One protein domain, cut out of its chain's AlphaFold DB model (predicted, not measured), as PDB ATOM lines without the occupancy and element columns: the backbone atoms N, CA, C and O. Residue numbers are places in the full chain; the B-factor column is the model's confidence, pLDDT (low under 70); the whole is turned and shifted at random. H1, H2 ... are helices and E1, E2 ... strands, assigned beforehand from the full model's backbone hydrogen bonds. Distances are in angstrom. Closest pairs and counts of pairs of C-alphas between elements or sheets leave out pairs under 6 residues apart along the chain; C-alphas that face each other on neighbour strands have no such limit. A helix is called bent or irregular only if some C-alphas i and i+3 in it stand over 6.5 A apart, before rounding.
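Overview. This is residues 4 to 207 of the 213 residues of the protein "Type II restriction endonuclease, ThaI family" of Campylobacter lanienae NCTC 13004 (UniProt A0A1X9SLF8). A curled, twisted sheet of five strands stands in the middle; the bent helix H2 and helix H3 cover one face, and a smaller part, the two-stranded sheet E3 E6 with H4 to H7, lies on the other side. After E7 the printed part runs past H2b to the small helices H8 and H9. It is 204 residues with nine named helices and seven named strands, in the order H1 H2 H3 E1 E2 E3 H4 E4 E5 H5 H6 E6 H7 E7 H8 H9, mixed in class. The large sheet, E1 E2 E4 E5 E7, is mixed; the small one is antiparallel. The whole is compact, with a radius of gyration of the C-alphas of 17.2 A and spans of 49 by 39 by 34 A.

Arrangement. E2, residues 81 to 89, is parallel to E4, residues 121 to 127, with N 86 and O 123 2.9 A apart. E4 forms a hairpin with E5, residues 131 to 138 (N 124 to O 136, 2.8 A). Edge strand E7, residues 185 to 191, is antiparallel to E5, with N 135 and O 187 at 2.9 A; edge strand E1, residues 76 to 78, forms a hairpin with E2, with N 78 and O 81 at 2.8 A. H2, residues 11 to 31, assigned as one helix by its hydrogen bonds, is bent: C-alphas 19 and 22 are 7.1 A apart, and arms H2a, residues 11 to 19, and H2b, residues 22 to 31, stand at 48 degrees. H2a lies over E7 at a height over the sheet of 9.4 A. H3, residues 42 to 58, lies over E2 at 8.5 A and touches H2b with residues 42 to 49 alone, a helical hairpin; the closest C-alphas, of Ala 28 and Val 45, are 5.9 A apart. H2a, H2b and H3 on one face make two layers, helices on a sheet. H1, residues 5 to 9, is on the same face, over E7. H5, residues 140 to 150, and H7, residues 172 to 180, only graze the sheet; they touch, closest at the C-alphas of Ser 142 and Leu 178, 6.8 A. H6, residues 152 to 155, touches H7, closest at the C-alphas of Tyr 155 and Ala 174, 5.3 A. E3, residues 98 to 101, is antiparallel to E6, residues 168 to 170, with N 100 and O 168 at 2.9 A. H4, residues 106 to 115, is close to H6 but not clearly touching, closest at the C-alphas of Lys 113 and Lys 152, 6.8 A. H8, residues 198 to 201, touches H2b, closest at the C-alphas of Glu 31 and Ile 201, 6.1 A; it meets H9, residues 203 to 207, only through their link. Every O i to N i+4 pair is within hydrogen-bond range in H1, H2a, H2b, H3, H4, H5, H7 and H9; H6 and H8 are too short for one.

Along the chain. H1 begins at C-alpha 5, (157.245, 114.001, 148.949), and H9 ends at C-alpha 207, (192.821, 121.007, 144.094). From first to last C-alpha, E2 measures 26.7 A, H3 24.3 A and E5 22.0 A.

Size, cuts and confidence. The two C-alphas farthest apart, of Leu 149 and Asp 207, are 52.9 A apart. The printed part has no cut. The links H3 to E1 and H6 to E6 are long, with 17 and 12 residues. The mean pLDDT of the printed part is 94.8, and no printed residue is under 70.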
ATOM      1  N   TYR A   4     159.661 111.724 146.265       96.81
ATOM      2  CA  TYR A   4     159.992 113.143 146.373       96.81
ATOM      3  C   TYR A   4     159.207 113.875 147.461       96.81
ATOM      4  O   TYR A   4     159.742 114.821 148.037       96.81
ATOM      5  N   ASP A   5     158.005 113.417 147.831       95.44
ATOM      6  CA  ASP A   5     157.245 114.001 148.949       95.44
ATOM      7  C   ASP A   5     158.065 113.944 150.251       95.44
ATOM      8  O   ASP A   5     158.086 114.897 151.032       95.44
ATOM      9  N   LYS A   6     158.853 112.871 150.433       96.06
ATOM     10  CA  LYS A   6     159.718 112.673 151.608       96.06
ATOM     11  C   LYS A   6     160.816 113.734 151.734       96.06
ATOM     12  O   LYS A   6     161.309 113.954 152.836       96.06
ATOM     13  N   LEU A   7     161.217 114.380 150.635       96.56
ATOM     14  CA  LEU A   7     162.173 115.494 150.657       96.56
ATOM     15  C   LEU A   7     161.552 116.737 151.316       96.56
ATOM     16  O   LEU A   7     162.229 117.452 152.052       96.56
ATOM     17  N   PHE A   8     160.262 116.972 151.062       97.19
ATOM     18  CA  PHE A   8     159.518 118.148 151.518       97.19
ATOM     19  C   PHE A   8     158.930 117.995 152.920       97.19
ATOM     20  O   PHE A   8     158.582 119.001 153.534       97.19
ATOM     21  N   ASP A   9     158.857 116.768 153.436       96.25
ATOM     22  CA  ASP A   9     158.380 116.481 154.791       96.25
ATOM     23  C   ASP A   9     159.548 116.340 155.808       96.25
ATOM     24  O   ASP A   9     159.339 116.349 157.024       96.25
ATOM     25  N   ASP A  10     160.803 116.255 155.341       97.94
ATOM     26  CA  ASP A  10     161.991 116.099 156.191       97.94
ATOM     27  C   ASP A  10     162.491 117.445 156.752       97.94
ATOM     28  O   ASP A  10     163.071 118.280 156.054       97.94
ATOM     29  N   LYS A  11     162.335 117.635 158.067       98.25
ATOM     30  CA  LYS A  11     162.715 118.873 158.772       98.25
ATOM     31  C   LYS A  11     164.193 119.249 158.619       98.25
ATOM     32  O   LYS A  11     164.507 120.442 158.548       98.25
ATOM     33  N   LEU A  12     165.105 118.274 158.585       98.19
ATOM     34  CA  LEU A  12     166.535 118.539 158.424       98.19
ATOM     35  C   LEU A  12     166.829 119.016 157.003       98.19
ATOM     36  O   LEU A  12     167.565 119.993 156.827       98.19
ATOM     37  N   ILE A  13     166.230 118.367 156.003       98.38
ATOM     38  CA  ILE A  13     166.339 118.789 154.604       98.38
ATOM     39  C   ILE A  13     165.773 120.186 154.417       98.38
ATOM     40  O   ILE A  13     166.475 121.045 153.891       98.38
ATOM     41  N   ILE A  14     164.565 120.456 154.912       98.62
ATOM     42  CA  ILE A  14     163.933 121.777 154.821       98.62
ATOM     43  C   ILE A  14     164.857 122.851 155.402       98.62
ATOM     44  O   ILE A  14     165.105 123.875 154.762       98.62
ATOM     45  N   LYS A  15     165.428 122.612 156.592       98.50
ATOM     46  CA  LYS A  15     166.385 123.533 157.222       98.50
ATOM     47  C   LYS A  15     167.629 123.741 156.352       98.50
ATOM     48  O   LYS A  15     168.079 124.874 156.189       98.50
ATOM     49  N   ARG A  16     168.190 122.673 155.778       98.25
ATOM     50  CA  ARG A  16     169.368 122.753 154.897       98.25
ATOM     51  C   ARG A  16     169.068 123.494 153.601       98.25
ATOM     52  O   ARG A  16     169.854 124.362 153.244       98.25
ATOM     53  N   VAL A  17     167.943 123.217 152.946       98.50
ATOM     54  CA  VAL A  17     167.497 123.910 151.730       98.50
ATOM     55  C   VAL A  17     167.368 125.406 151.996       98.50
ATOM     56  O   VAL A  17     168.001 126.198 151.302       98.50
ATOM     57  N   LYS A  18     166.649 125.796 153.056       98.50
ATOM     58  CA  LYS A  18     166.487 127.209 153.440       98.50
ATOM     59  C   LYS A  18     167.825 127.913 153.686       98.50
ATOM     60  O   LYS A  18     167.992 129.054 153.271       98.50
ATOM     61  N   ASN A  19     168.778 127.235 154.327       97.44
ATOM     62  CA  ASN A  19     170.045 127.847 154.738       97.44
ATOM     63  C   ASN A  19     171.137 127.821 153.660       97.44
ATOM     64  O   ASN A  19     171.992 128.706 153.642       97.44
ATOM     65  N   LYS A  20     171.156 126.790 152.806       97.75
ATOM     66  CA  LYS A  20     172.256 126.526 151.867       97.75
ATOM     67  C   LYS A  20     171.903 126.821 150.417       97.75
ATOM     68  O   LYS A  20     172.773 127.296 149.696       97.75
ATOM     69  N   LEU A  21     170.662 126.569 149.984       98.38
ATOM     70  CA  LEU A  21     170.303 126.683 148.567       98.38
ATOM     71  C   LEU A  21     170.549 128.092 147.997       98.38
ATOM     72  O   LEU A  21     171.102 128.164 146.902       98.38
ATOM     73  N   PRO A  22     170.262 129.204 148.714       98.38
ATOM     74  CA  PRO A  22     170.611 130.538 148.224       98.38
ATOM     75  C   PRO A  22     172.107 130.707 147.944       98.38
ATOM     76  O   PRO A  22     172.479 131.197 146.886       98.38
ATOM     77  N   HIS A  23     172.978 130.253 148.846       97.31
ATOM     78  CA  HIS A  23     174.425 130.362 148.656       97.31
ATOM     79  C   HIS A  23     174.912 129.484 147.492       97.31
ATOM     80  O   HIS A  23     175.622 129.974 146.619       97.31
ATOM     81  N   LEU A  24     174.450 128.232 147.410       97.75
ATOM     82  CA  LEU A  24     174.801 127.321 146.312       97.75
ATOM     83  C   LEU A  24     174.342 127.859 144.949       97.75
ATOM     84  O   LEU A  24     175.070 127.780 143.965       97.75
ATOM     85  N   PHE A  25     173.154 128.459 144.878       97.94
ATOM     86  CA  PHE A  25     172.661 129.064 143.641       97.94
ATOM     87  C   PHE A  25     173.379 130.363 143.280       97.94
ATOM     88  O   PHE A  25     173.429 130.700 142.098       97.94
ATOM     89  N   GLN A  26     173.934 131.080 144.257       96.75
ATOM     90  CA  GLN A  26     174.793 132.230 143.997       96.75
ATOM     91  C   GLN A  26     176.167 131.788 143.467       96.75
ATOM     92  O   GLN A  26     176.653 132.394 142.517       96.75
ATOM     93  N   LEU A  27     176.749 130.707 144.001       96.06
ATOM     94  CA  LEU A  27     177.951 130.080 143.433       96.06
ATOM     95  C   LEU A  27     177.713 129.632 141.986       96.06
ATOM     96  O   LEU A  27     178.519 129.937 141.114       96.06
ATOM     97  N   ALA A  28     176.562 129.010 141.713       96.25
ATOM     98  CA  ALA A  28     176.179 128.639 140.354       96.25
ATOM     99  C   ALA A  28     176.097 129.859 139.418       96.25
ATOM    100  O   ALA A  28     176.546 129.779 138.276       96.25
ATOM    101  N   GLU A  29     175.547 130.991 139.887       95.38
ATOM    102  CA  GLU A  29     175.523 132.238 139.106       95.38
ATOM    103  C   GLU A  29     176.933 132.733 138.792       95.38
ATOM    104  O   GLU A  29     177.167 133.148 137.661       95.38
ATOM    105  N   LEU A  30     177.862 132.672 139.749       93.62
ATOM    106  CA  LEU A  30     179.257 133.066 139.541       93.62
ATOM    107  C   LEU A  30     179.965 132.145 138.537       93.62
ATOM    108  O   LEU A  30     180.622 132.648 137.631       93.62
ATOM    109  N   GLU A  31     179.779 130.824 138.648       93.12
ATOM    110  CA  GLU A  31     180.343 129.822 137.724       93.12
ATOM    111  C   GLU A  31     179.784 129.960 136.300       93.12
ATOM    112  O   GLU A  31     180.495 129.733 135.328       93.12
ATOM    113  N   SER A  32     178.524 130.383 136.174       94.75
ATOM    114  CA  SER A  32     177.827 130.531 134.887       94.75
ATOM    115  C   SER A  32     177.794 131.978 134.386       94.75
ATOM    116  O   SER A  32     176.928 132.340 133.589       94.75
ATOM    117  N   SER A  33     178.652 132.857 134.909       91.06
ATOM    118  CA  SER A  33     178.702 134.260 134.497       91.06
ATOM    119  C   SER A  33     180.017 134.597 133.821       91.06
ATOM    120  O   SER A  33     181.096 134.314 134.332       91.06
ATOM    121  N   ARG A  34     179.935 135.330 132.709       85.31
ATOM    122  CA  ARG A  34     181.100 135.943 132.065       85.31
ATOM    123  C   ARG A  34     180.906 137.448 132.008       85.31
ATOM    124  O   ARG A  34     179.933 137.930 131.433       85.31
ATOM    125  N   ASN A  35     181.834 138.194 132.609       83.56
ATOM    126  CA  ASN A  35     181.765 139.657 132.697       83.56
ATOM    127  C   ASN A  35     180.409 140.162 133.251       83.56
ATOM    128  O   ASN A  35     179.760 141.026 132.663       83.56
ATOM    129  N   GLY A  36     179.925 139.534 134.331       80.56
ATOM    130  CA  GLY A  36     178.654 139.881 134.982       80.56
ATOM    131  C   GLY A  36     177.383 139.499 134.210       80.56
ATOM    132  O   GLY A  36     176.283 139.775 134.684       80.56
ATOM    133  N   LYS A  37     177.503 138.863 133.037       89.25
ATOM    134  CA  LYS A  37     176.364 138.346 132.270       89.25
ATOM    135  C   LYS A  37     176.193 136.858 132.533       89.25
ATOM    136  O   LYS A  37     177.111 136.084 132.277       89.25
ATOM    137  N   LEU A  38     175.004 136.490 132.995       91.75
ATOM    138  CA  LEU A  38     174.626 135.109 133.264       91.75
ATOM    139  C   LEU A  38     174.340 134.367 131.950       91.75
ATOM    140  O   LEU A  38     173.511 134.810 131.148       91.75
ATOM    141  N   GLY A  39     175.025 133.251 131.736       91.56
ATOM    142  CA  GLY A  39     174.787 132.337 130.631       91.56
ATOM    143  C   GLY A  39     173.576 131.427 130.865       91.56
ATOM    144  O   GLY A  39     172.979 131.397 131.942       91.56
ATOM    145  N   MET A  40     173.163 130.702 129.825       86.69
ATOM    146  CA  MET A  40     172.010 129.790 129.901       86.69
ATOM    147  C   MET A  40     172.321 128.491 130.647       86.69
ATOM    148  O   MET A  40     171.415 127.864 131.195       86.69
ATOM    149  N   GLU A  41     173.594 128.107 130.687       91.81
ATOM    150  CA  GLU A  41     174.129 126.928 131.365       91.81
ATOM    151  C   GLU A  41     173.859 126.930 132.874       91.81
ATOM    152  O   GLU A  41     173.875 125.870 133.501       91.81
ATOM    153  N   ILE A  42     173.499 128.089 133.442       95.50
ATOM    154  CA  ILE A  42     173.060 128.215 134.833       95.50
ATOM    155  C   ILE A  42     171.947 127.228 135.194       95.50
ATOM    156  O   ILE A  42     171.896 126.742 136.325       95.50
ATOM    157  N   GLY A  43     171.055 126.922 134.243       94.44
ATOM    158  CA  GLY A  43     169.992 125.939 134.435       94.44
ATOM    159  C   GLY A  43     170.567 124.573 134.804       94.44
ATOM    160  O   GLY A  43     170.205 124.021 135.840       94.44
ATOM    161  N   SER A  44     171.536 124.101 134.019       94.81
ATOM    162  CA  SER A  44     172.210 122.816 134.214       94.81
ATOM    163  C   SER A  44     173.066 122.785 135.483       94.81
ATOM    164  O   SER A  44     173.105 121.772 136.177       94.81
ATOM    165  N   VAL A  45     173.724 123.889 135.855       97.12
ATOM    166  CA  VAL A  45     174.485 123.946 137.120       97.12
ATOM    167  C   VAL A  45     173.546 123.851 138.330       97.12
ATOM    168  O   VAL A  45     173.805 123.098 139.269       97.12
ATOM    169  N   ARG A  46     172.414 124.565 138.308       98.19
ATOM    170  CA  ARG A  46     171.415 124.506 139.389       98.19
ATOM    171  C   ARG A  46     170.708 123.157 139.469       98.19
ATOM    172  O   ARG A  46     170.399 122.708 140.571       98.19
ATOM    173  N   GLU A  47     170.470 122.518 138.332       98.00
ATOM    174  CA  GLU A  47     169.950 121.155 138.263       98.00
ATOM    175  C   GLU A  47     170.877 120.177 138.986       98.00
ATOM    176  O   GLU A  47     170.429 119.496 139.907       98.00
ATOM    177  N   ARG A  48     172.185 120.203 138.696       97.88
ATOM    178  CA  ARG A  48     173.180 119.374 139.402       97.88
ATOM    179  C   ARG A  48     173.181 119.610 140.913       97.88
ATOM    180  O   ARG A  48     173.295 118.655 141.675       97.88
ATOM    181  N   ILE A  49     173.002 120.854 141.368       98.62
ATOM    182  CA  ILE A  49     172.880 121.174 142.803       98.62
ATOM    183  C   ILE A  49     171.647 120.498 143.425       98.62
ATOM    184  O   ILE A  49     171.718 119.978 144.540       98.62
ATOM    185  N   LEU A  50     170.513 120.501 142.724       98.81
ATOM    186  CA  LEU A  50     169.285 119.859 143.197       98.81
ATOM    187  C   LEU A  50     169.373 118.327 143.130       98.81
ATOM    188  O   LEU A  50     168.902 117.659 144.046       98.81
ATOM    189  N   ILE A  51     170.039 117.765 142.122       98.69
ATOM    190  CA  ILE A  51     170.358 116.332 142.055       98.69
ATOM    191  C   ILE A  51     171.263 115.928 143.225       98.69
ATOM    192  O   ILE A  51     170.983 114.942 143.901       98.69
ATOM    193  N   ALA A  52     172.288 116.720 143.549       98.62
ATOM    194  CA  ALA A  52     173.147 116.466 144.706       98.62
ATOM    195  C   ALA A  52     172.368 116.500 146.036       98.62
ATOM    196  O   ALA A  52     172.668 115.738 146.954       98.62
ATOM    197  N   LEU A  53     171.326 117.337 146.150       98.69
ATOM    198  CA  LEU A  53     170.406 117.305 147.292       98.69
ATOM    199  C   LEU A  53     169.625 115.981 147.359       98.69
ATOM    200  O   LEU A  53     169.457 115.436 148.452       98.69
ATOM    201  N   LEU A  54     169.164 115.465 146.216       98.62
ATOM    202  CA  LEU A  54     168.511 114.155 146.143       98.62
ATOM    203  C   LEU A  54     169.485 113.049 146.558       98.62
ATOM    204  O   LEU A  54     169.135 112.255 147.425       98.62
ATOM    205  N   MET A  55     170.719 113.049 146.044       98.62
ATOM    206  CA  MET A  55     171.769 112.096 146.439       98.62
ATOM    207  C   MET A  55     172.061 112.165 147.937       98.62
ATOM    208  O   MET A  55     172.163 111.138 148.596       98.62
ATOM    209  N   TYR A  56     172.127 113.369 148.509       98.31
ATOM    210  CA  TYR A  56     172.319 113.551 149.947       98.31
ATOM    211  C   TYR A  56     171.169 112.960 150.778       98.31
ATOM    212  O   TYR A  56     171.408 112.399 151.846       98.31
ATOM    213  N   LYS A  57     169.918 113.102 150.323       97.81
ATOM    214  CA  LYS A  57     168.739 112.612 151.056       97.81
ATOM    215  C   LYS A  57     168.529 111.106 150.891       97.81
ATOM    216  O   LYS A  57     168.145 110.432 151.845       97.81
ATOM    217  N   PHE A  58     168.688 110.613 149.675       97.69
ATOM    218  CA  PHE A  58     168.260 109.279 149.274       97.69
ATOM    219  C   PHE A  58     169.439 108.297 149.210       97.69
ATOM    220  O   PHE A  58     169.253 107.115 149.470       97.69
ATOM    221  N   GLY A  59     170.661 108.787 149.012       97.75
ATOM    222  CA  GLY A  59     171.857 107.978 148.784       97.75
ATOM    223  C   GLY A  59     172.263 108.033 147.314       97.75
ATOM    224  O   GLY A  59     171.408 108.107 146.434       97.75
ATOM    225  N   ILE A  60     173.571 108.022 147.051       96.62
ATOM    226  CA  ILE A  60     174.110 108.156 145.691       96.62
ATOM    227  C   ILE A  60     173.697 106.987 144.789       96.62
ATOM    228  O   ILE A  60     173.330 107.216 143.646       96.62
ATOM    229  N   ASP A  61     173.643 105.768 145.331       96.94
ATOM    230  CA  ASP A  61     173.361 104.551 144.557       96.94
ATOM    231  C   ASP A  61     171.901 104.431 144.102       96.94
ATOM    232  O   ASP A  61     171.591 103.634 143.219       96.94
ATOM    233  N   ILE A  62     170.983 105.198 144.703       96.94
ATOM    234  CA  ILE A  62     169.552 105.152 144.354       96.94
ATOM    235  C   ILE A  62     169.093 106.337 143.510       96.94
ATOM    236  O   ILE A  62     167.920 106.400 143.127       96.94
ATOM    237  N   VAL A  63     169.998 107.280 143.246       98.38
ATOM    238  CA  VAL A  63     169.766 108.450 142.403       98.38
ATOM    239  C   VAL A  63     170.558 108.260 141.123       98.38
ATOM    240  O   VAL A  63     171.783 108.286 141.145       98.38
ATOM    241  N   ASP A  64     169.851 108.113 140.012       97.94
ATOM    242  CA  ASP A  64     170.434 108.008 138.684       97.94
ATOM    243  C   ASP A  64     170.347 109.364 137.963       97.94
ATOM    244  O   ASP A  64     169.267 109.761 137.503       97.94
ATOM    245  N   PRO A  65     171.462 110.117 137.889       96.44
ATOM    246  CA  PRO A  65     171.544 111.359 137.134       96.44
ATOM    247  C   PRO A  65     171.941 111.134 135.670       96.44
ATOM    248  O   PRO A  65     172.081 112.112 134.938       96.44
ATOM    249  N   ASN A  66     172.207 109.893 135.241       95.75
ATOM    250  CA  ASN A  66     172.732 109.583 133.912       95.75
ATOM    251  C   ASN A  66     171.612 109.568 132.865       95.75
ATOM    252  O   ASN A  66     171.409 108.608 132.120       95.75
ATOM    253  N   ILE A  67     170.869 110.669 132.820       95.94
ATOM    254  CA  ILE A  67     169.810 110.904 131.857       95.94
ATOM    255  C   ILE A  67     170.402 111.711 130.699       95.94
ATOM    256  O   ILE A  67     171.078 112.718 130.935       95.94
ATOM    257  N   PRO A  68     170.191 111.303 129.433       92.00
ATOM    258  CA  PRO A  68     170.647 112.093 128.301       92.00
ATOM    259  C   PRO A  68     170.113 113.524 128.393       92.00
ATOM    260  O   PRO A  68     168.923 113.722 128.606       92.00
ATOM    261  N   ILE A  69     170.951 114.530 128.135       85.06
ATOM    262  CA  ILE A  69     170.518 115.944 128.120       85.06
ATOM    263  C   ILE A  69     169.425 116.231 127.067       85.06
ATOM    264  O   ILE A  69     168.764 117.266 127.087       85.06
ATOM    265  N   THR A  70     169.252 115.316 126.112       83.69
ATOM    266  CA  THR A  70     168.212 115.341 125.078       83.69
ATOM    267  C   THR A  70     166.947 114.580 125.474       83.69
ATOM    268  O   THR A  70     165.985 114.581 124.700       83.69
ATOM    269  N   ALA A  71     166.931 113.916 126.636       86.25
ATOM    270  CA  ALA A  71     165.766 113.203 127.124       86.25
ATOM    271  C   ALA A  71     164.602 114.188 127.307       86.25
ATOM    272  O   ALA A  71     164.782 115.293 127.828       86.25
ATOM    273  N   PRO A  72     163.394 113.828 126.855       84.19
ATOM    274  CA  PRO A  72     162.242 114.681 127.058       84.19
ATOM    275  C   PRO A  72     161.865 114.682 128.541       84.19
ATOM    276  O   PRO A  72     161.613 113.626 129.114       84.19
ATOM    277  N   GLU A  73     161.765 115.879 129.123       90.50
ATOM    278  CA  GLU A  73     161.214 116.167 130.459       90.50
ATOM    279  C   GLU A  73     162.035 115.677 131.667       90.50
ATOM    280  O   GLU A  73     162.146 116.425 132.640       90.50
ATOM    281  N   ILE A  74     162.583 114.462 131.619       95.94
ATOM    282  CA  ILE A  74     163.256 113.791 132.737       95.94
ATOM    283  C   ILE A  74     164.690 114.305 132.868       95.94
ATOM    284  O   ILE A  74     165.457 114.232 131.916       95.94
ATOM    285  N   ASP A  75     165.048 114.750 134.072       97.44
ATOM    286  CA  ASP A  75     166.390 115.244 134.397       97.44
ATOM    287  C   ASP A  75     167.115 114.306 135.395       97.44
ATOM    288  O   ASP A  75     168.340 114.280 135.464       97.44
ATOM    289  N   VAL A  76     166.373 113.505 136.175       98.25
ATOM    290  CA  VAL A  76     166.922 112.527 137.135       98.25
ATOM    291  C   VAL A  76     165.899 111.431 137.449       98.25
ATOM    292  O   VAL A  76     164.690 111.675 137.405       98.25
ATOM    293  N   ILE A  77     166.363 110.235 137.817       98.25
ATOM    294  CA  ILE A  77     165.527 109.148 138.347       98.25
ATOM    295  C   ILE A  77     165.950 108.841 139.790       98.25
ATOM    296  O   ILE A  77     167.133 108.744 140.094       98.25
ATOM    297  N   VAL A  78     164.993 108.688 140.710       98.06
ATOM    298  CA  VAL A  78     165.248 108.264 142.098       98.06
ATOM    299  C   VAL A  78     164.398 107.039 142.394       98.06
ATOM    300  O   VAL A  78     163.173 107.127 142.389       98.06
ATOM    301  N   ASN A  79     165.031 105.897 142.669       96.38
ATOM    302  CA  ASN A  79     164.334 104.634 142.943       96.38
ATOM    303  C   ASN A  79     163.260 104.297 141.877       96.38
ATOM    304  O   ASN A  79     162.111 104.003 142.207       96.38
ATOM    305  N   ASN A  80     163.635 104.381 140.596       95.56
ATOM    306  CA  ASN A  80     162.763 104.185 139.424       95.56
ATOM    307  C   ASN A  80     161.612 105.200 139.255       95.56
ATOM    308  O   ASN A  80     160.801 105.052 138.341       95.56
ATOM    309  N   GLU A  81     161.527 106.247 140.081       97.44
ATOM    310  CA  GLU A  81     160.624 107.377 139.848       97.44
ATOM    311  C   GLU A  81     161.372 108.474 139.069       97.44
ATOM    312  O   GLU A  81     162.429 108.899 139.526       97.44
ATOM    313  N   PRO A  82     160.887 108.937 137.902       97.75
ATOM    314  CA  PRO A  82     161.493 110.053 137.175       97.75
ATOM    315  C   PRO A  82     161.089 111.418 137.751       97.75
ATOM    316  O   PRO A  82     159.992 111.580 138.302       97.75
ATOM    317  N   LEU A  83     161.939 112.424 137.543       98.38
ATOM    318  CA  LEU A  83     161.700 113.812 137.934       98.38
ATOM    319  C   LEU A  83     162.226 114.793 136.888       98.38
ATOM    320  O   LEU A  83     163.367 114.694 136.437       98.38
ATOM    321  N   SER A  84     161.406 115.795 136.589       98.19
ATOM    322  CA  SER A  84     161.824 117.012 135.904       98.19
ATOM    323  C   SER A  84     162.277 118.053 136.922       98.19
ATOM    324  O   SER A  84     161.587 118.315 137.908       98.19
ATOM    325  N   ILE A  85     163.415 118.689 136.690       98.38
ATOM    326  CA  ILE A  85     163.952 119.792 137.475       98.38
ATOM    327  C   ILE A  85     163.955 121.047 136.608       98.38
ATOM    328  O   ILE A  85     164.435 121.079 135.476       98.38
ATOM    329  N   LYS A  86     163.400 122.136 137.138       97.44
ATOM    330  CA  LYS A  86     163.410 123.438 136.471       97.44
ATOM    331  C   LYS A  86     163.810 124.516 137.464       97.44
ATOM    332  O   LYS A  86     163.508 124.455 138.655       97.44
ATOM    333  N   THR A  87     164.477 125.549 136.972       97.00
ATOM    334  CA  THR A  87     164.741 126.746 137.769       97.00
ATOM    335  C   THR A  87     164.330 127.983 137.005       97.00
ATOM    336  O   THR A  87     164.353 128.019 135.775       97.00
ATOM    337  N   MET A  88     163.938 129.006 137.749       95.38
ATOM    338  CA  MET A  88     163.635 130.310 137.195       95.38
ATOM    339  C   MET A  88     164.055 131.398 138.170       95.38
ATOM    340  O   MET A  88     163.974 131.214 139.384       95.38
ATOM    341  N   THR A  89     164.426 132.553 137.635       95.12
ATOM    342  CA  THR A  89     164.690 133.750 138.430       95.12
ATOM    343  C   THR A  89     163.634 134.799 138.103       95.12
ATOM    344  O   THR A  89     163.376 135.059 136.935       95.12
ATOM    345  N   THR A  90     163.035 135.409 139.123       94.56
ATOM    346  CA  THR A  90     162.049 136.490 138.996       94.56
ATOM    347  C   THR A  90     162.404 137.655 139.920       94.56
ATOM    348  O   THR A  90     162.985 137.458 140.987       94.56
ATOM    349  N   GLN A  91     162.060 138.882 139.520       91.06
ATOM    350  CA  GLN A  91     162.307 140.096 140.311       91.06
ATOM    351  C   GLN A  91     161.110 140.500 141.183       91.06
ATOM    352  O   GLN A  91     161.283 141.190 142.179       91.06
ATOM    353  N   ASN A  92     159.896 140.074 140.828       89.31
ATOM    354  CA  ASN A  92     158.648 140.556 141.431       89.31
ATOM    355  C   ASN A  92     157.731 139.419 141.905       89.31
ATOM    356  O   ASN A  92     156.522 139.596 141.998       89.31
ATOM    357  N   LYS A  93     158.300 138.237 142.186       87.69
ATOM    358  CA  LYS A  93     157.592 137.006 142.599       87.69
ATOM    359  C   LYS A  93     156.603 136.438 141.568       87.69
ATOM    360  O   LYS A  93     156.081 135.341 141.785       87.69
ATOM    361  N   SER A  94     156.379 137.113 140.443       92.94
ATOM    362  CA  SER A  94     155.533 136.617 139.360       92.94
ATOM    363  C   SER A  94     156.173 135.427 138.662       92.94
ATOM    364  O   SER A  94     157.402 135.321 138.560       92.94
ATOM    365  N   TRP A  95     155.323 134.538 138.155       95.75
ATOM    366  CA  TRP A  95     155.750 133.485 137.248       95.75
ATOM    367  C   TRP A  95     156.230 134.091 135.931       95.75
ATOM    368  O   TRP A  95     155.582 134.953 135.344       95.75
ATOM    369  N   MET A  96     157.367 133.600 135.465       92.06
ATOM    370  CA  MET A  96     157.797 133.672 134.077       92.06
ATOM    371  C   MET A  96     157.507 132.339 133.373       92.06
ATOM    372  O   MET A  96     157.462 131.299 134.032       92.06
ATOM    373  N   PRO A  97     157.333 132.337 132.047       89.44
ATOM    374  CA  PRO A  97     157.208 131.093 131.302       89.44
ATOM    375  C   PRO A  97     158.440 130.195 131.494       89.44
ATOM    376  O   PRO A  97     159.575 130.676 131.467       89.44
ATOM    377  N   ILE A  98     158.216 128.892 131.668       93.81
ATOM    378  CA  ILE A  98     159.273 127.878 131.819       93.81
ATOM    379  C   ILE A  98     159.238 126.961 130.600       93.81
ATOM    380  O   ILE A  98     158.164 126.638 130.099       93.81
ATOM    381  N   LYS A  99     160.405 126.552 130.098       92.44
ATOM    382  CA  LYS A  99     160.493 125.679 128.923       92.44
ATOM    383  C   LYS A  99     160.082 124.248 129.259       92.44
ATOM    384  O   LYS A  99     160.598 123.670 130.212       92.44
ATOM    385  N   LEU A 100     159.193 123.693 128.436       93.19
ATOM    386  CA  LEU A 100     158.873 122.262 128.408       93.19
ATOM    387  C   LEU A 100     159.781 121.513 127.423       93.19
ATOM    388  O   LEU A 100     160.185 120.388 127.689       93.19
ATOM    389  N   ILE A 101     160.132 122.152 126.302       91.19
ATOM    390  CA  ILE A 101     161.063 121.625 125.297       91.19
ATOM    391  C   ILE A 101     161.741 122.773 124.539       91.19
ATOM    392  O   ILE A 101     161.132 123.818 124.286       91.19
ATOM    393  N   TRP A 102     162.993 122.571 124.128       88.50
ATOM    394  CA  TRP A 102     163.818 123.541 123.399       88.50
ATOM    395  C   TRP A 102     163.652 123.461 121.867       88.50
ATOM    396  O   TRP A 102     164.635 123.474 121.133       88.50
ATOM    397  N   THR A 103     162.413 123.366 121.363       88.25
ATOM    398  CA  THR A 103     162.133 123.405 119.912       88.25
ATOM    399  C   THR A 103     161.513 124.731 119.483       88.25
ATOM    400  O   THR A 103     160.536 125.198 120.071       88.25
ATOM    401  N   VAL A 104     162.078 125.334 118.437       88.06
ATOM    402  CA  VAL A 104     161.554 126.551 117.791       88.06
ATOM    403  C   VAL A 104     160.877 126.258 116.454       88.06
ATOM    404  O   VAL A 104     160.212 127.129 115.902       88.06
ATOM    405  N   ASP A 105     161.026 125.032 115.948       91.56
ATOM    406  CA  ASP A 105     160.340 124.575 114.747       91.56
ATOM    407  C   ASP A 105     158.830 124.498 115.008       91.56
ATOM    408  O   ASP A 105     158.388 123.847 115.958       91.56
ATOM    409  N   HIS A 106     158.044 125.192 114.182       90.19
ATOM    410  CA  HIS A 106     156.609 125.359 114.403       90.19
ATOM    411  C   HIS A 106     155.842 124.035 114.310       90.19
ATOM    412  O   HIS A 106     154.935 123.793 115.110       90.19
ATOM    413  N   GLN A 107     156.208 123.165 113.364       93.38
ATOM    414  CA  GLN A 107     155.557 121.871 113.194       93.38
ATOM    415  C   GLN A 107     155.831 120.977 114.408       93.38
ATOM    416  O   GLN A 107     154.894 120.536 115.067       93.38
ATOM    417  N   LYS A 108     157.101 120.811 114.793       93.12
ATOM    418  CA  LYS A 108     157.497 120.033 115.978       93.12
ATOM    419  C   LYS A 108     156.912 120.598 117.269       93.12
ATOM    420  O   LYS A 108     156.545 119.839 118.157       93.12
ATOM    421  N   ALA A 109     156.823 121.923 117.396       93.50
ATOM    422  CA  ALA A 109     156.202 122.565 118.550       93.50
ATOM    423  C   ALA A 109     154.694 122.266 118.631       93.50
ATOM    424  O   ALA A 109     154.168 122.035 119.722       93.50
ATOM    425  N   THR A 110     154.013 122.234 117.483       94.62
ATOM    426  CA  THR A 110     152.586 121.899 117.383       94.62
ATOM    427  C   THR A 110     152.353 120.425 117.711       94.62
ATOM    428  O   THR A 110     151.570 120.123 118.609       94.62
ATOM    429  N   GLU A 111     153.120 119.520 117.099       95.38
ATOM    430  CA  GLU A 111     153.089 118.082 117.396       95.38
ATOM    431  C   GLU A 111     153.380 117.801 118.878       95.38
ATOM    432  O   GLU A 111     152.714 116.977 119.511       95.38
ATOM    433  N   PHE A 112     154.348 118.518 119.462       94.62
ATOM    434  CA  PHE A 112     154.638 118.441 120.890       94.62
ATOM    435  C   PHE A 112     153.413 118.827 121.714       94.62
ATOM    436  O   PHE A 112     153.007 118.061 122.581       94.62
ATOM    437  N   LYS A 113     152.790 119.979 121.441       95.56
ATOM    438  CA  LYS A 113     151.601 120.436 122.172       95.56
ATOM    439  C   LYS A 113     150.460 119.422 122.085       95.56
ATOM    440  O   LYS A 113     149.837 119.120 123.101       95.56
ATOM    441  N   GLU A 114     150.208 118.862 120.907       95.75
ATOM    442  CA  GLU A 114     149.156 117.867 120.684       95.75
ATOM    443  C   GLU A 114     149.397 116.563 121.440       95.75
ATOM    444  O   GLU A 114     148.444 115.959 121.930       95.75
ATOM    445  N   ARG A 115     150.653 116.141 121.607       94.75
ATOM    446  CA  ARG A 115     150.997 114.878 122.280       94.75
ATOM    447  C   ARG A 115     151.339 115.037 123.754       94.75
ATOM    448  O   ARG A 115     151.241 114.065 124.495       94.75
ATOM    449  N   TYR A 116     151.698 116.243 124.188       95.38
ATOM    450  CA  TYR A 116     152.215 116.485 125.528       95.38
ATOM    451  C   TYR A 116     151.233 116.037 126.605       95.38
ATOM    452  O   TYR A 116     150.058 116.427 126.617       95.38
ATOM    453  N   GLN A 117     151.769 115.252 127.531       95.19
ATOM    454  CA  GLN A 117     151.218 114.984 128.844       95.19
ATOM    455  C   GLN A 117     152.404 114.896 129.812       95.19
ATOM    456  O   GLN A 117     153.399 114.268 129.447       95.19
ATOM    457  N   PRO A 118     152.312 115.481 131.020       95.75
ATOM    458  CA  PRO A 118     153.343 115.338 132.040       95.75
ATOM    459  C   PRO A 118     153.644 113.858 132.285       95.75
ATOM    460  O   PRO A 118     152.751 113.086 132.655       95.75
ATOM    461  N   SER A 119     154.887 113.441 132.067       95.69
ATOM    462  CA  SER A 119     155.296 112.046 132.250       95.69
ATOM    463  C   SER A 119     155.726 111.763 133.688       95.69
ATOM    464  O   SER A 119     155.558 110.631 134.158       95.69
ATOM    465  N   CYS A 120     156.176 112.793 134.411       97.00
ATOM    466  CA  CYS A 120     156.776 112.690 135.736       97.00
ATOM    467  C   CYS A 120     156.389 113.861 136.663       97.00
ATOM    468  O   CYS A 120     155.589 114.732 136.312       97.00
ATOM    469  N   ALA A 121     156.888 113.847 137.902       97.69
ATOM    470  CA  ALA A 121     156.776 115.005 138.787       97.69
ATOM    471  C   ALA A 121     157.729 116.123 138.330       97.69
ATOM    472  O   ALA A 121     158.730 115.858 137.671       97.69
ATOM    473  N   MET A 122     157.442 117.370 138.707       98.19
ATOM    474  CA  MET A 122     158.287 118.519 138.378       98.19
ATOM    475  C   MET A 122     158.685 119.275 139.644       98.19
ATOM    476  O   MET A 122     157.833 119.805 140.355       98.19
ATOM    477  N   MET A 123     159.985 119.346 139.921       98.69
ATOM    478  CA  MET A 123     160.554 120.173 140.978       98.69
ATOM    479  C   MET A 123     161.006 121.514 140.399       98.69
ATOM    480  O   MET A 123     161.830 121.559 139.485       98.69
ATOM    481  N   ILE A 124     160.492 122.620 140.943       98.44
ATOM    482  CA  ILE A 124     160.821 123.972 140.477       98.44
ATOM    483  C   ILE A 124     161.438 124.803 141.591       98.44
ATOM    484  O   ILE A 124     160.809 125.041 142.623       98.44
ATOM    485  N   ALA A 125     162.631 125.341 141.347       98.44
ATOM    486  CA  ALA A 125     163.171 126.422 142.161       98.44
ATOM    487  C   ALA A 125     162.773 127.787 141.572       98.44
ATOM    488  O   ALA A 125     163.303 128.222 140.545       98.44
ATOM    489  N   LYS A 126     161.842 128.467 142.243       98.00
ATOM    490  CA  LYS A 126     161.388 129.832 141.949       98.00
ATOM    491  C   LYS A 126     162.227 130.819 142.757       98.00
ATOM    492  O   LYS A 126     161.956 131.071 143.931       98.00
ATOM    493  N   ILE A 127     163.272 131.349 142.134       98.06
ATOM    494  CA  ILE A 127     164.298 132.180 142.772       98.06
ATOM    495  C   ILE A 127     163.873 133.645 142.707       98.06
ATOM    496  O   ILE A 127     163.579 134.161 141.630       98.06
ATOM    497  N   CYS A 128     163.880 134.332 143.847       97.38
ATOM    498  CA  CYS A 128     163.619 135.768 143.916       97.38
ATOM    499  C   CYS A 128     164.644 136.433 144.837       97.38
ATOM    500  O   CYS A 128     164.464 136.460 146.051       97.38
ATOM    501  N   TRP A 129     165.752 136.908 144.262       97.19
ATOM    502  CA  TRP A 129     166.854 137.490 145.030       97.19
ATOM    503  C   TRP A 129     166.413 138.697 145.856       97.19
ATOM    504  O   TRP A 129     165.641 139.534 145.396       97.19
ATOM    505  N   ASN A 130     166.954 138.780 147.068       96.00
ATOM    506  CA  ASN A 130     166.608 139.744 148.111       96.00
ATOM    507  C   ASN A 130     165.115 139.720 148.478       96.00
ATOM    508  O   ASN A 130     164.557 140.720 148.928       96.00
ATOM    509  N   SER A 131     164.456 138.577 148.272       96.25
ATOM    510  CA  SER A 131     163.051 138.370 148.592       96.25
ATOM    511  C   SER A 131     162.735 136.893 148.853       96.25
ATOM    512  O   SER A 131     163.603 136.016 148.875       96.25
ATOM    513  N   GLN A 132     161.449 136.619 149.054       96.50
ATOM    514  CA  GLN A 132     160.926 135.273 149.233       96.50
ATOM    515  C   GLN A 132     160.740 134.584 147.878       96.50
ATOM    516  O   GLN A 132     159.923 135.006 147.056       96.50
ATOM    517  N   GLY A 133     161.497 133.510 147.676       97.81
ATOM    518  CA  GLY A 133     161.298 132.507 146.638       97.81
ATOM    519  C   GLY A 133     160.847 131.177 147.242       97.81
ATOM    520  O   GLY A 133     160.520 131.095 148.428       97.81
ATOM    521  N   LYS A 134     160.802 130.129 146.416       98.19
ATOM    522  CA  LYS A 134     160.274 128.814 146.805       98.19
ATOM    523  C   LYS A 134     160.993 127.679 146.084       98.19
ATOM    524  O   LYS A 134     161.386 127.834 144.929       98.19
ATOM    525  N   LEU A 135     161.103 126.531 146.742       98.75
ATOM    526  CA  LEU A 135     161.251 125.240 146.074       98.75
ATOM    527  C   LEU A 135     159.880 124.564 146.080       98.75
ATOM    528  O   LEU A 135     159.250 124.472 147.131       98.75
ATOM    529  N   LEU A 136     159.409 124.140 144.914       98.62
ATOM    530  CA  LEU A 136     158.078 123.580 144.697       98.62
ATOM    531  C   LEU A 136     158.206 122.176 144.112       98.62
ATOM    532  O   LEU A 136     159.115 121.930 143.321       98.62
ATOM    533  N   LEU A 137     157.281 121.287 144.458       98.62
ATOM    534  CA  LEU A 137     157.110 119.993 143.804       98.62
ATOM    535  C   LEU A 137     155.676 119.878 143.302       98.62
ATOM    536  O   LEU A 137     154.730 119.802 144.088       98.62
ATOM    537  N   PHE A 138     155.539 119.839 141.984       98.06
ATOM    538  CA  PHE A 138     154.289 119.564 141.302       98.06
ATOM    539  C   PHE A 138     154.207 118.069 141.025       98.06
ATOM    540  O   PHE A 138     154.963 117.522 140.216       98.06
ATOM    541  N   SER A 139     153.278 117.385 141.691       96.62
ATOM    542  CA  SER A 139     153.047 115.972 141.410       96.62
ATOM    543  C   SER A 139     152.572 115.786 139.962       96.62
ATOM    544  O   SER A 139     151.887 116.651 139.411       96.62
ATOM    545  N   LYS A 140     152.891 114.643 139.339       96.44
ATOM    546  CA  LYS A 140     152.357 114.288 138.010       96.44
ATOM    547  C   LYS A 140     150.829 114.408 137.970       96.44
ATOM    548  O   LYS A 140     150.267 114.928 137.014       96.44
ATOM    549  N   LYS A 141     150.167 113.964 139.046       95.19
ATOM    550  CA  LYS A 141     148.712 114.032 139.204       95.19
ATOM    551  C   LYS A 141     148.209 115.478 139.150       95.19
ATOM    552  O   LYS A 141     147.340 115.769 138.341       95.19
ATOM    553  N   SER A 142     148.802 116.384 139.927       96.38
ATOM    554  CA  SER A 142     148.437 117.809 139.927       96.38
ATOM    555  C   SER A 142     148.637 118.446 138.554       96.38
ATOM    556  O   SER A 142     147.798 119.212 138.094       96.38
ATOM    557  N   GLN A 143     149.734 118.107 137.873       98.00
ATOM    558  CA  GLN A 143     150.000 118.597 136.522       98.00
ATOM    559  C   GLN A 143     148.940 118.127 135.520       98.00
ATOM    560  O   GLN A 143     148.449 118.943 134.743       98.00
ATOM    561  N   LEU A 144     148.551 116.849 135.570       97.56
ATOM    562  CA  LEU A 144     147.484 116.285 134.737       97.56
ATOM    563  C   LEU A 144     146.114 116.900 135.045       97.56
ATOM    564  O   LEU A 144     145.380 117.234 134.122       97.56
ATOM    565  N   GLU A 145     145.775 117.083 136.322       97.31
ATOM    566  CA  GLU A 145     144.512 117.704 136.742       97.31
ATOM    567  C   GLU A 145     144.385 119.132 136.204       97.31
ATOM    568  O   GLU A 145     143.374 119.465 135.588       97.31
ATOM    569  N   ILE A 146     145.426 119.957 136.362       98.25
ATOM    570  CA  ILE A 146     145.428 121.325 135.830       98.25
ATOM    571  C   ILE A 146     145.404 121.323 134.300       98.25
ATOM    572  O   ILE A 146     144.639 122.088 133.716       98.25
ATOM    573  N   LEU A 147     146.180 120.453 133.641       98.06
ATOM    574  CA  LEU A 147     146.169 120.323 132.179       98.06
ATOM    575  C   LEU A 147     144.772 119.980 131.645       98.06
ATOM    576  O   LEU A 147     144.326 120.598 130.678       98.06
ATOM    577  N   ASN A 148     144.076 119.039 132.283       97.81
ATOM    578  CA  ASN A 148     142.719 118.643 131.903       97.81
ATOM    579  C   ASN A 148     141.694 119.748 132.185       97.81
ATOM    580  O   ASN A 148     140.751 119.913 131.417       97.81
ATOM    581  N   LEU A 149     141.887 120.515 133.262       97.88
ATOM    582  CA  LEU A 149     140.984 121.592 133.659       97.88
ATOM    583  C   LEU A 149     141.021 122.787 132.698       97.88
ATOM    584  O   LEU A 149     139.969 123.314 132.344       97.88
ATOM    585  N   ILE A 150     142.213 123.245 132.295       98.06
ATOM    586  CA  ILE A 150     142.351 124.457 131.460       98.06
ATOM    587  C   ILE A 150     142.565 124.164 129.974       98.06
ATOM    588  O   ILE A 150     142.436 125.070 129.150       98.06
ATOM    589  N   GLY A 151     142.889 122.918 129.626       98.12
ATOM    590  CA  GLY A 151     143.197 122.496 128.265       98.12
ATOM    591  C   GLY A 151     144.609 122.873 127.802       98.12
ATOM    592  O   GLY A 151     145.278 123.761 128.338       98.12
ATOM    593  N   LYS A 152     145.074 122.197 126.746       97.19
ATOM    594  CA  LYS A 152     146.432 122.353 126.190       97.19
ATOM    595  C   LYS A 152     146.730 123.764 125.693       97.19
ATOM    596  O   LYS A 152     147.869 124.203 125.804       97.19
ATOM    597  N   ASP A 153     145.735 124.483 125.180       96.69
ATOM    598  CA  ASP A 153     145.910 125.848 124.670       96.69
ATOM    599  C   ASP A 153     146.281 126.855 125.756       96.69
ATOM    600  O   ASP A 153     147.071 127.766 125.511       96.69
ATOM    601  N   ARG A 154     145.741 126.668 126.962       97.81
ATOM    602  CA  ARG A 154     146.030 127.516 128.121       97.81
ATOM    603  C   ARG A 154     147.170 126.984 128.968       97.81
ATOM    604  O   ARG A 154     147.803 127.759 129.674       97.81
ATOM    605  N   TYR A 155     147.470 125.691 128.886       98.12
ATOM    606  CA  TYR A 155     148.603 125.095 129.588       98.12
ATOM    607  C   TYR A 155     149.932 125.308 128.853       98.12
ATOM    608  O   TYR A 155     150.957 125.564 129.486       98.12
ATOM    609  N   ILE A 156     149.922 125.224 127.518       97.25
ATOM    610  CA  ILE A 156     151.116 125.208 126.669       97.25
ATOM    611  C   ILE A 156     151.112 126.406 125.724       97.25
ATOM    612  O   ILE A 156     150.219 126.577 124.892       97.25
ATOM    613  N   LYS A 157     152.185 127.189 125.781       95.81
ATOM    614  CA  LYS A 157     152.434 128.316 124.889       95.81
ATOM    615  C   LYS A 157     153.492 127.952 123.855       95.81
ATOM    616  O   LYS A 157     154.641 127.660 124.186       95.81
ATOM    617  N   LEU A 158     153.088 128.006 122.588       95.06
ATOM    618  CA  LEU A 158     153.974 127.791 121.449       95.06
ATOM    619  C   LEU A 158     154.956 128.968 121.274       95.06
ATOM    620  O   LEU A 158     154.630 130.105 121.643       95.06
ATOM    621  N   PRO A 159     156.150 128.715 120.708       92.19
ATOM    622  CA  PRO A 159     157.071 129.774 120.310       92.19
ATOM    623  C   PRO A 159     156.383 130.746 119.341       92.19
ATOM    624  O   PRO A 159     155.727 130.326 118.388       92.19
ATOM    625  N   LYS A 160     156.519 132.059 119.574       86.25
ATOM    626  CA  LYS A 160     155.988 133.066 118.645       86.25
ATOM    627  C   LYS A 160     156.915 133.170 117.427       86.25
ATOM    628  O   LYS A 160     158.116 133.392 117.637       86.25
ATOM    629  N   PRO A 161     156.390 133.093 116.189       79.94
ATOM    630  CA  PRO A 161     157.175 133.366 114.991       79.94
ATOM    631  C   PRO A 161     157.867 134.729 115.088       79.94
ATOM    632  O   PRO A 161     157.309 135.671 115.653       79.94
ATOM    633  N   ASN A 162     159.083 134.832 114.549       76.56
ATOM    634  CA  ASN A 162     159.869 136.073 114.500       76.56
ATOM    635  C   ASN A 162     160.202 136.689 115.872       76.56
ATOM    636  O   ASN A 162     160.463 137.885 115.983       76.56
ATOM    637  N   THR A 163     160.222 135.875 116.930       79.38
ATOM    638  CA  THR A 163     160.731 136.272 118.250       79.38
ATOM    639  C   THR A 163     161.914 135.395 118.641       79.38
ATOM    640  O   THR A 163     162.014 134.251 118.201       79.38
ATOM    641  N   ASN A 164     162.787 135.884 119.525       72.56
ATOM    642  CA  ASN A 164     163.877 135.090 120.110       72.56
ATOM    643  C   ASN A 164     163.356 134.106 121.181       72.56
ATOM    644  O   ASN A 164     163.868 134.027 122.300       72.56
ATOM    645  N   SER A 165     162.264 133.402 120.878       81.31
ATOM    646  CA  SER A 165     161.765 132.331 121.727       81.31
ATOM    647  C   SER A 165     162.650 131.105 121.530       81.31
ATOM    648  O   SER A 165     163.011 130.765 120.410       81.31
ATOM    649  N   ARG A 166     163.017 130.450 122.630       83.94
ATOM    650  CA  ARG A 166     163.933 129.299 122.614       83.94
ATOM    651  C   ARG A 166     163.227 127.954 122.796       83.94
ATOM    652  O   ARG A 166     163.872 126.977 123.136       83.94
ATOM    653  N   GLY A 167     161.903 127.903 122.673       91.69
ATOM    654  CA  GLY A 167     161.167 126.676 122.967       91.69
ATOM    655  C   GLY A 167     159.709 126.879 123.344       91.69
ATOM    656  O   GLY A 167     159.293 128.008 123.625       91.69
ATOM    657  N   VAL A 168     158.992 125.761 123.428       94.38
ATOM    658  CA  VAL A 168     157.625 125.656 123.953       94.38
ATOM    659  C   VAL A 168     157.639 125.850 125.469       94.38
ATOM    660  O   VAL A 168     158.529 125.355 126.165       94.38
ATOM    661  N   GLU A 169     156.654 126.577 125.983       95.88
ATOM    662  CA  GLU A 169     156.570 126.984 127.384       95.88
ATOM    663  C   GLU A 169     155.331 126.410 128.076       95.88
ATOM    664  O   GLU A 169     154.261 126.347 127.473       95.88
ATOM    665  N   ILE A 170     155.444 126.089 129.365       97.31
ATOM    666  CA  ILE A 170     154.281 126.060 130.257       97.31
ATOM    667  C   ILE A 170     153.893 127.507 130.588       97.31
ATOM    668  O   ILE A 170     154.756 128.366 130.813       97.31
ATOM    669  N   THR A 171     152.597 127.807 130.564       97.19
ATOM    670  CA  THR A 171     152.105 129.169 130.795       97.19
ATOM    671  C   THR A 171     152.246 129.595 132.251       97.19
ATOM    672  O   THR A 171     152.252 128.789 133.182       97.19
ATOM    673  N   THR A 172     152.314 130.907 132.469       97.06
ATOM    674  CA  THR A 172     152.302 131.492 133.815       97.06
ATOM    675  C   THR A 172     150.981 131.240 134.540       97.06
ATOM    676  O   THR A 172     150.978 131.137 135.762       97.06
ATOM    677  N   GLU A 173     149.878 131.109 133.795       97.69
ATOM    678  CA  GLU A 173     148.572 130.692 134.312       97.69
ATOM    679  C   GLU A 173     148.631 129.275 134.893       97.69
ATOM    680  O   GLU A 173     148.318 129.085 136.067       97.69
ATOM    681  N   ALA A 174     149.109 128.299 134.114       98.00
ATOM    682  CA  ALA A 174     149.234 126.920 134.576       98.00
ATOM    683  C   ALA A 174     150.157 126.812 135.796       98.00
ATOM    684  O   ALA A 174     149.813 126.153 136.774       98.00
ATOM    685  N   LEU A 175     151.299 127.508 135.780       98.25
ATOM    686  CA  LEU A 175     152.232 127.545 136.910       98.25
ATOM    687  C   LEU A 175     151.607 128.160 138.173       98.25
ATOM    688  O   LEU A 175     151.815 127.641 139.270       98.25
ATOM    689  N   ALA A 176     150.817 129.228 138.035       97.38
ATOM    690  CA  ALA A 176     150.110 129.837 139.159       97.38
ATOM    691  C   ALA A 176     149.052 128.893 139.751       97.38
ATOM    692  O   ALA A 176     148.966 128.768 140.972       97.38
ATOM    693  N   MET A 177     148.293 128.190 138.905       98.06
ATOM    694  CA  MET A 177     147.309 127.199 139.355       98.06
ATOM    695  C   MET A 177     147.973 125.992 140.025       98.06
ATOM    696  O   MET A 177     147.485 125.510 141.044       98.06
ATOM    697  N   LEU A 178     149.114 125.532 139.503       98.19
ATOM    698  CA  LEU A 178     149.902 124.465 140.122       98.19
ATOM    699  C   LEU A 178     150.435 124.882 141.491       98.19
ATOM    700  O   LEU A 178     150.317 124.112 142.441       98.19
ATOM    701  N   GLU A 179     150.955 126.102 141.635       97.31
ATOM    702  CA  GLU A 179     151.410 126.627 142.932       97.31
ATOM    703  C   GLU A 179     150.285 126.650 143.983       97.31
ATOM    704  O   GLU A 179     150.557 126.447 145.164       97.31
ATOM    705  N   GLN A 180     149.036 126.871 143.563       96.00
ATOM    706  CA  GLN A 180     147.857 126.925 144.438       96.00
ATOM    707  C   GLN A 180     147.213 125.555 144.706       96.00
ATOM    708  O   GLN A 180     146.329 125.455 145.557       96.00
ATOM    709  N   SER A 181     147.629 124.497 144.004       95.00
ATOM    710  CA  SER A 181     147.101 123.148 144.221       95.00
ATOM    711  C   SER A 181     147.423 122.655 145.634       95.00
ATOM    712  O   SER A 181     148.568 122.715 146.078       95.00
ATOM    713  N   SER A 182     146.437 122.072 146.320       91.75
ATOM    714  CA  SER A 182     146.615 121.457 147.646       91.75
ATOM    715  C   SER A 182     147.568 120.255 147.646       91.75
ATOM    716  O   SER A 182     148.026 119.817 148.700       91.75
ATOM    717  N   HIS A 183     147.877 119.718 146.467       91.62
ATOM    718  CA  HIS A 183     148.810 118.613 146.268       91.62
ATOM    719  C   HIS A 183     150.249 119.072 145.996       91.62
ATOM    720  O   HIS A 183     151.148 118.236 145.918       91.62
ATOM    721  N   THR A 184     150.485 120.379 145.858       96.06
ATOM    722  CA  THR A 184     151.828 120.927 145.669       96.06
ATOM    723  C   THR A 184     152.565 120.985 146.998       96.06
ATOM    724  O   THR A 184     152.091 121.572 147.971       96.06
ATOM    725  N   LYS A 185     153.772 120.412 147.037       97.81
ATOM    726  CA  LYS A 185     154.679 120.584 148.177       97.81
ATOM    727  C   LYS A 185     155.522 121.838 147.980       97.81
ATOM    728  O   LYS A 185     155.905 122.172 146.858       97.81
ATOM    729  N   CYS A 186     155.818 122.533 149.074       97.69
ATOM    730  CA  CYS A 186     156.505 123.818 149.039       97.69
ATOM    731  C   CYS A 186     157.485 123.964 150.206       97.69
ATOM    732  O   CYS A 186     157.163 123.642 151.349       97.69
ATOM    733  N   ILE A 187     158.661 124.517 149.917       98.56
ATOM    734  CA  ILE A 187     159.586 125.069 150.904       98.56
ATOM    735  C   ILE A 187     159.783 126.545 150.564       98.56
ATOM    736  O   ILE A 187     160.375 126.872 149.536       98.56
ATOM    737  N   ASP A 188     159.326 127.438 151.441       98.12
ATOM    738  CA  ASP A 188     159.626 128.868 151.339       98.12
ATOM    739  C   ASP A 188     161.099 129.149 151.642       98.12
ATOM    740  O   ASP A 188     161.642 128.663 152.637       98.12
ATOM    741  N   ILE A 189     161.745 129.961 150.807       98.31
ATOM    742  CA  ILE A 189     163.176 130.265 150.899       98.31
ATOM    743  C   ILE A 189     163.368 131.775 150.791       98.31
ATOM    744  O   ILE A 189     162.899 132.402 149.845       98.31
ATOM    745  N   ASN A 190     164.104 132.363 151.731       97.88
ATOM    746  CA  ASN A 190     164.562 133.741 151.595       97.88
ATOM    747  C   ASN A 190     165.885 133.755 150.816       97.88
ATOM    748  O   ASN A 190     166.917 133.316 151.329       97.88
ATOM    749  N   PHE A 191     165.864 134.223 149.570       97.81
ATOM    750  CA  PHE A 191     167.048 134.241 148.711       97.81
ATOM    751  C   PHE A 191     167.869 135.501 148.967       97.81
ATOM    752  O   PHE A 191     167.791 136.471 148.222       97.81
ATOM    753  N   VAL A 192     168.676 135.495 150.023       96.25
ATOM    754  CA  VAL A 192     169.556 136.623 150.362       96.25
ATOM    755  C   VAL A 192     170.920 136.430 149.709       96.25
ATOM    756  O   VAL A 192     171.551 135.387 149.898       96.25
ATOM    757  N   ARG A 193     171.387 137.437 148.961       95.19
ATOM    758  CA  ARG A 193     172.759 137.446 148.440       95.19
ATOM    759  C   ARG A 193     173.749 137.648 149.579       95.19
ATOM    760  O   ARG A 193     173.526 138.463 150.470       95.19
ATOM    761  N   LYS A 194     174.864 136.929 149.526       94.56
ATOM    762  CA  LYS A 194     176.002 137.126 150.427       94.56
ATOM    763  C   LYS A 194     177.197 137.639 149.641       94.56
ATOM    764  O   LYS A 194     177.261 137.459 148.427       94.56
ATOM    765  N   ASN A 195     178.142 138.266 150.332       93.69
ATOM    766  CA  ASN A 195     179.467 138.434 149.754       93.69
ATOM    767  C   ASN A 195     180.121 137.046 149.700       93.69
ATOM    768  O   ASN A 195     180.190 136.378 150.732       93.69
ATOM    769  N   ILE A 196     180.489 136.594 148.505       91.19
ATOM    770  CA  ILE A 196     181.083 135.276 148.257       91.19
ATOM    771  C   ILE A 196     182.446 135.510 147.632       91.19
ATOM    772  O   ILE A 196     182.587 136.373 146.761       91.19
ATOM    773  N   ASP A 197     183.436 134.742 148.066       91.38
ATOM    774  CA  ASP A 197     184.744 134.763 147.440       91.38
ATOM    775  C   ASP A 197     184.670 134.026 146.100       91.38
ATOM    776  O   ASP A 197     184.366 132.836 146.039       91.38
ATOM    777  N   TYR A 198     184.952 134.730 145.002       85.88
ATOM    778  CA  TYR A 198     184.895 134.132 143.668       85.88
ATOM    779  C   TYR A 198     185.843 132.933 143.524       85.88
ATOM    780  O   TYR A 198     185.605 132.086 142.670       85.88
ATOM    781  N   ARG A 199     186.901 132.838 144.343       90.38
ATOM    782  CA  ARG A 199     187.848 131.715 144.323       90.38
ATOM    783  C   ARG A 199     187.181 130.382 144.663       90.38
ATOM    784  O   ARG A 199     187.637 129.357 144.169       90.38
ATOM    785  N   GLU A 200     186.070 130.398 145.405       91.50
ATOM    786  CA  GLU A 200     185.314 129.195 145.781       91.50
ATOM    787  C   GLU A 200     184.869 128.365 144.563       91.50
ATOM    788  O   GLU A 200     184.836 127.138 144.635       91.50
ATOM    789  N   ILE A 201     184.569 128.996 143.416       92.44
ATOM    790  CA  ILE A 201     184.149 128.258 142.206       92.44
ATOM    791  C   ILE A 201     185.321 127.552 141.504       92.44
ATOM    792  O   ILE A 201     185.102 126.654 140.689       92.44
ATOM    793  N   TYR A 202     186.560 127.946 141.816       92.25
ATOM    794  CA  TYR A 202     187.778 127.396 141.223       92.25
ATOM    795  C   TYR A 202     188.453 126.348 142.105       92.25
ATOM    796  O   TYR A 202     189.242 125.571 141.578       92.25
ATOM    797  N   THR A 203     188.131 126.282 143.402       92.62
ATOM    798  CA  THR A 203     188.787 125.386 144.371       92.62
ATOM    799  C   THR A 203     188.858 123.942 143.880       92.62
ATOM    800  O   THR A 203     189.950 123.405 143.795       92.62
ATOM    801  N   LYS A 204     187.744 123.363 143.405       91.25
ATOM    802  CA  LYS A 204     187.724 121.980 142.881       91.25
ATOM    803  C   LYS A 204     188.721 121.730 141.740       91.25
ATOM    804  O   LYS A 204     189.222 120.625 141.596       91.25
ATOM    805  N   TRP A 205     188.973 122.740 140.907       94.44
ATOM    806  CA  TRP A 205     189.907 122.636 139.788       94.44
ATOM    807  C   TRP A 205     191.341 122.867 140.245       94.44
ATOM    808  O   TRP A 205     192.239 122.195 139.762       94.44
ATOM    809  N   LEU A 206     191.551 123.808 141.168       93.69
ATOM    810  CA  LEU A 206     192.860 124.063 141.764       93.69
ATOM    811  C   LEU A 206     193.358 122.836 142.526       93.69
ATOM    812  O   LEU A 206     194.486 122.423 142.298       93.69
ATOM    813  N   ASP A 207     192.503 122.228 143.351       94.56
ATOM    814  CA  ASP A 207     192.821 121.007 144.094       94.56
ATOM    815  C   ASP A 207     193.206 119.875 143.125       94.56
ATOM    816  O   ASP A 207     194.262 119.272 143.276       94.56
TER     817      ASP A 207